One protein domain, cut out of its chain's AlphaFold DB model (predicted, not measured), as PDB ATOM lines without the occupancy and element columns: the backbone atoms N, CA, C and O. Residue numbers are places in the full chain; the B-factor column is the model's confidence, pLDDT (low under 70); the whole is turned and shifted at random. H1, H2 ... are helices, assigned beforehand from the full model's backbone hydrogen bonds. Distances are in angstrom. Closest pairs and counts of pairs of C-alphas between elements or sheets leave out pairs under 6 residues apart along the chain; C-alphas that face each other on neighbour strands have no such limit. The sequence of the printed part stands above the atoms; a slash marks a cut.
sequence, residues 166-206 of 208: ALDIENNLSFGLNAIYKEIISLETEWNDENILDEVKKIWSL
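AT A GLANCE: This is residues 166 to 206 of the 208 residues of an uncharacterized protein of Pseudomonas sp. SGAir0191 (UniProt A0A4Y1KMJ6). A loose zigzag of three helices in a row: H2, the longest, is in the middle, with H1 folded back at one side and H3 at the other. Residues 192 to 198, of which 196 to 198 belong to H3, stick out. The printed part has 41 residues with three named helices, in the order H1, H2, H3 along the chain, and no named strand; the class is all helix, the radius of gyration of the C-alphas 11.4 A, and the spans 32 by 19 by 13 A.

IN THESE COORDINATES: Find C-alpha 175 at (-39.467, -54.918, 59.692); from there H2 runs 16.8 A to residue 186. H1 holds residues 166 to 172, and H3 runs 16.4 A from residue 196 to C-alpha 206 at (-27.841, -51.872, 53.462).

HOW THE PARTS SIT: H2, with residues 180 to 184 alone, touches H3; they form a helical hairpin, opposite ways at a steep tilt of 40 degrees, closest C-alphas Ile 180 and Ile 203, 6.7 A. H1 is close to but not clearly touching H2, closest C-alphas Glu 170 and Asn 178, 5.9 A. H1 and H3 are apart. In H1 and H2 every O i to N i+4 pair is within hydrogen-bond range; in H3, 6 of 7.

THE WHOLE: The C-alphas of Asn 171 and Glu 194, 32.5 A apart, are the farthest. The printed part has no cut and no long link; residues 205 to 206 are under pLDDT 70.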
ATOM      1  N   ALA A 166     -51.290 -45.761  53.735       81.12
ATOM      2  CA  ALA A 166     -49.877 -45.723  54.102       81.12
ATOM      3  C   ALA A 166     -49.622 -46.461  55.423       81.12
ATOM      4  O   ALA A 166     -48.712 -47.281  55.501       81.12
ATOM      5  N   LEU A 167     -50.473 -46.249  56.434       82.25
ATOM      6  CA  LEU A 167     -50.388 -46.992  57.696       82.25
ATOM      7  C   LEU A 167     -50.689 -48.479  57.505       82.25
ATOM      8  O   LEU A 167     -50.027 -49.312  58.114       82.25
ATOM      9  N   ASP A 168     -51.660 -48.833  56.666       83.88
ATOM     10  CA  ASP A 168     -51.977 -50.233  56.384       83.88
ATOM     11  C   ASP A 168     -50.811 -50.936  55.687       83.88
ATOM     12  O   ASP A 168     -50.473 -52.058  56.055       83.88
ATOM     13  N   ILE A 169     -50.168 -50.281  54.716       83.44
ATOM     14  CA  ILE A 169     -48.969 -50.801  54.055       83.44
ATOM     15  C   ILE A 169     -47.851 -50.969  55.085       83.44
ATOM     16  O   ILE A 169     -47.335 -52.074  55.235       83.44
ATOM     17  N   GLU A 170     -47.530 -49.928  55.858       84.06
ATOM     18  CA  GLU A 170     -46.487 -49.996  56.886       84.06
ATOM     19  C   GLU A 170     -46.731 -51.126  57.898       84.06
ATOM     20  O   GLU A 170     -45.801 -51.859  58.239       84.06
ATOM     21  N   ASN A 171     -47.974 -51.313  58.343       83.81
ATOM     22  CA  ASN A 171     -48.333 -52.337  59.325       83.81
ATOM     23  C   ASN A 171     -48.323 -53.769  58.760       83.81
ATOM     24  O   ASN A 171     -48.227 -54.717  59.537       83.81
ATOM     25  N   ASN A 172     -48.440 -53.944  57.439       86.19
ATOM     26  CA  ASN A 172     -48.421 -55.260  56.786       86.19
ATOM     27  C   ASN A 172     -47.041 -55.649  56.224       86.19
ATOM     28  O   ASN A 172     -46.842 -56.806  55.849       86.19
ATOM     29  N   LEU A 173     -46.084 -54.720  56.165       87.06
ATOM     30  CA  LEU A 173     -44.702 -55.015  55.789       87.06
ATOM     31  C   LEU A 173     -43.919 -55.584  56.983       87.06
ATOM     32  O   LEU A 173     -44.079 -55.154  58.124       87.06
ATOM     33  N   SER A 174     -43.026 -56.544  56.723       83.81
ATOM     34  CA  SER A 174     -42.059 -56.994  57.731       83.81
ATOM     35  C   SER A 174     -41.074 -55.868  58.077       83.81
ATOM     36  O   SER A 174     -40.924 -54.919  57.311       83.81
ATOM     37  N   PHE A 175     -40.376 -55.971  59.215       76.94
ATOM     38  CA  PHE A 175     -39.467 -54.918  59.692       76.94
ATOM     39  C   PHE A 175     -38.455 -54.450  58.626       76.94
ATOM     40  O   PHE A 175     -38.349 -53.249  58.390       76.94
ATOM     41  N   GLY A 176     -37.787 -55.383  57.931       77.56
ATOM     42  CA  GLY A 176     -36.836 -55.050  56.857       77.56
ATOM     43  C   GLY A 176     -37.506 -54.418  55.631       77.56
ATOM     44  O   GLY A 176     -37.049 -53.407  55.107       77.56
ATOM     45  N   LEU A 177     -38.678 -54.923  55.226       82.00
ATOM     46  CA  LEU A 177     -39.423 -54.354  54.096       82.00
ATOM     47  C   LEU A 177     -39.974 -52.955  54.395       82.00
ATOM     48  O   LEU A 177     -40.062 -52.133  53.488       82.00
ATOM     49  N   ASN A 178     -40.338 -52.669  55.646       83.69
ATOM     50  CA  ASN A 178     -40.800 -51.346  56.059       83.69
ATOM     51  C   ASN A 178     -39.650 -50.320  56.004       83.69
ATOM     52  O   ASN A 178     -39.854 -49.202  55.533       83.69
ATOM     53  N   ALA A 179     -38.433 -50.717  56.395       81.94
ATOM     54  CA  ALA A 179     -37.229 -49.892  56.244       81.94
ATOM     55  C   ALA A 179     -36.959 -49.544  54.770       81.94
ATOM     56  O   ALA A 179     -36.866 -48.365  54.428       81.94
ATOM     57  N   ILE A 180     -36.952 -50.554  53.893       82.75
ATOM     58  CA  ILE A 180     -36.772 -50.379  52.443       82.75
ATOM     59  C   ILE A 180     -37.875 -49.487  51.852       82.75
ATOM     60  O   ILE A 180     -37.603 -48.581  51.069       82.75
ATOM     61  N   TYR A 181     -39.133 -49.712  52.239       83.25
ATOM     62  CA  TYR A 181     -40.278 -48.921  51.784       83.25
ATOM     63  C   TYR A 181     -40.145 -47.436  52.147       83.25
ATOM     64  O   TYR A 181     -40.380 -46.572  51.300       83.25
ATOM     65  N   LYS A 182     -39.730 -47.133  53.383       83.62
ATOM     66  CA  LYS A 182     -39.505 -45.753  53.838       83.62
ATOM     67  C   LYS A 182     -38.368 -45.083  53.087       83.62
ATOM     68  O   LYS A 182     -38.497 -43.915  52.733       83.62
ATOM     69  N   GLU A 183     -37.296 -45.820  52.811       82.31
ATOM     70  CA  GLU A 183     -36.176 -45.316  52.025       82.31
ATOM     71  C   GLU A 183     -36.622 -44.981  50.597       82.31
ATOM     72  O   GLU A 183     -36.457 -43.840  50.175       82.31
ATOM     73  N   ILE A 184     -37.315 -45.900  49.913       81.31
ATOM     74  CA  ILE A 184     -37.839 -45.690  48.551       81.31
ATOM     75  C   ILE A 184     -38.763 -44.468  48.477       81.31
ATOM     76  O   ILE A 184     -38.617 -43.655  47.570       81.31
ATOM     77  N   ILE A 185     -39.699 -44.311  49.420       79.94
ATOM     78  CA  ILE A 185     -40.626 -43.165  49.427       79.94
ATOM     79  C   ILE A 185     -39.918 -41.842  49.740       79.94
ATOM     80  O   ILE A 185     -40.372 -40.791  49.294       79.94
ATOM     81  N   SER A 186     -38.822 -41.874  50.498       80.94
ATOM     82  CA  SER A 186     -38.054 -40.672  50.844       80.94
ATOM     83  C   SER A 186     -37.137 -40.169  49.724       80.94
ATOM     84  O   SER A 186     -36.597 -39.068  49.831       80.94
ATOM     85  N   LEU A 187     -36.950 -40.948  48.654       80.50
ATOM     86  CA  LEU A 187     -36.124 -40.545  47.522       80.50
ATOM     87  C   LEU A 187     -36.866 -39.521  46.659       80.50
ATOM     88  O   LEU A 187     -37.850 -39.829  45.997       80.50
ATOM     89  N   GLU A 188     -36.336 -38.302  46.605       72.69
ATOM     90  CA  GLU A 188     -36.834 -37.231  45.726       72.69
ATOM     91  C   GLU A 188     -36.327 -37.355  44.275       72.69
ATOM     92  O   GLU A 188     -36.604 -36.504  43.433       72.69
ATOM     93  N   THR A 189     -35.540 -38.391  43.970       74.81
ATOM     94  CA  THR A 189     -34.937 -38.581  42.643       74.81
ATOM     95  C   THR A 189     -35.938 -39.252  41.709       74.81
ATOM     96  O   THR A 189     -36.526 -40.263  42.075       74.81
ATOM     97  N   GLU A 190     -36.117 -38.733  40.492       78.12
ATOM     98  CA  GLU A 190     -36.902 -39.416  39.458       78.12
ATOM     99  C   GLU A 190     -36.137 -40.632  38.924       78.12
ATOM    100  O   GLU A 190     -34.977 -40.533  38.513       78.12
ATOM    101  N   TRP A 191     -36.789 -41.794  38.933       82.50
ATOM    102  CA  TRP A 191     -36.192 -43.041  38.469       82.50
ATOM    103  C   TRP A 191     -36.312 -43.124  36.948       82.50
ATOM    104  O   TRP A 191     -37.398 -42.977  36.388       82.50
ATOM    105  N   ASN A 192     -35.191 -43.373  36.284       83.88
ATOM    106  CA  ASN A 192     -35.089 -43.557  34.845       83.88
ATOM    107  C   ASN A 192     -34.181 -44.754  34.525       83.88
ATOM    108  O   ASN A 192     -33.525 -45.314  35.405       83.88
ATOM    109  N   ASP A 193     -34.139 -45.146  33.254       84.88
ATOM    110  CA  ASP A 193     -33.405 -46.337  32.809       84.88
ATOM    111  C   ASP A 193     -31.894 -46.272  33.109       84.88
ATOM    112  O   ASP A 193     -31.238 -47.310  33.192       84.88
ATOM    113  N   GLU A 194     -31.339 -45.072  33.301       83.12
ATOM    114  CA  GLU A 194     -29.915 -44.864  33.569       83.12
ATOM    115  C   GLU A 194     -29.568 -44.987  35.060       83.12
ATOM    116  O   GLU A 194     -28.483 -45.464  35.387       83.12
ATOM    117  N   ASN A 195     -30.468 -44.589  35.969       82.81
ATOM    118  CA  ASN A 195     -30.186 -44.536  37.411       82.81
ATOM    119  C   ASN A 195     -30.832 -45.668  38.229       82.81
ATOM    120  O   ASN A 195     -30.369 -45.965  39.331       82.81
ATOM    121  N   ILE A 196     -31.846 -46.352  37.690       81.56
ATOM    122  CA  ILE A 196     -32.648 -47.333  38.436       81.56
ATOM    123  C   ILE A 196     -31.815 -48.475  39.031       81.56
ATOM    124  O   ILE A 196     -32.029 -48.877  40.173       81.56
ATOM    125  N   LEU A 197     -30.831 -48.989  38.289       80.75
ATOM    126  CA  LEU A 197     -29.979 -50.093  38.743       80.75
ATOM    127  C   LEU A 197     -29.071 -49.693  39.907       80.75
ATOM    128  O   LEU A 197     -28.803 -50.517  40.782       80.75
ATOM    129  N   ASP A 198     -28.588 -48.455  39.910       81.25
ATOM    130  CA  ASP A 198     -27.681 -47.964  40.941       81.25
ATOM    131  C   ASP A 198     -28.445 -47.570  42.208       81.25
ATOM    132  O   ASP A 198     -27.990 -47.886  43.308       81.25
ATOM    133  N   GLU A 199     -29.636 -46.982  42.073       79.75
ATOM    134  CA  GLU A 199     -30.511 -46.679  43.213       79.75
ATOM    135  C   GLU A 199     -31.020 -47.956  43.895       79.75
ATOM    136  O   GLU A 199     -30.907 -48.096  45.112       79.75
ATOM    137  N   VAL A 200     -31.461 -48.957  43.124       79.19
ATOM    138  CA  VAL A 200     -31.880 -50.260  43.674       79.19
ATOM    139  C   VAL A 200     -30.737 -50.953  44.419       79.19
ATOM    140  O   VAL A 200     -30.947 -51.513  45.497       79.19
ATOM    141  N   LYS A 201     -29.508 -50.896  43.885       78.56
ATOM    142  CA  LYS A 201     -28.334 -51.449  44.573       78.56
ATOM    143  C   LYS A 201     -28.069 -50.735  45.890       78.56
ATOM    144  O   LYS A 201     -27.824 -51.427  46.870       78.56
ATOM    145  N   LYS A 202     -28.109 -49.402  45.949       77.81
ATOM    146  CA  LYS A 202     -27.863 -48.653  47.196       77.81
ATOM    147  C   LYS A 202     -28.830 -49.072  48.306       77.81
ATOM    148  O   LYS A 202     -28.375 -49.395  49.397       77.81
ATOM    149  N   ILE A 203     -30.120 -49.154  47.981       76.50
ATOM    150  CA  ILE A 203     -31.193 -49.471  48.933       76.50
ATOM    151  C   ILE A 203     -31.080 -50.921  49.433       76.50
ATOM    152  O   ILE A 203     -31.176 -51.187  50.627       76.50
ATOM    153  N   TRP A 204     -30.819 -51.886  48.544       71.12
ATOM    154  CA  TRP A 204     -30.710 -53.301  48.937       71.12
ATOM    155  C   TRP A 204     -29.352 -53.711  49.519       71.12
ATOM    156  O   TRP A 204     -29.257 -54.773  50.129       71.12
ATOM    157  N   SER A 205     -28.304 -52.898  49.373       63.69
ATOM    158  CA  SER A 205     -26.975 -53.204  49.935       63.69
ATOM    159  C   SER A 205     -26.853 -52.895  51.431       63.69
ATOM    160  O   SER A 205     -25.832 -53.225  52.024       63.69
ATOM    161  N   LEU A 206     -27.853 -52.254  52.045       55.19
ATOM    162  CA  LEU A 206     -27.841 -51.872  53.462       55.19
ATOM    163  C   LEU A 206     -28.175 -53.029  54.430       55.19
ATOM    164  O   LEU A 206     -27.994 -52.864  55.635       55.19
TER     165      LEU A 206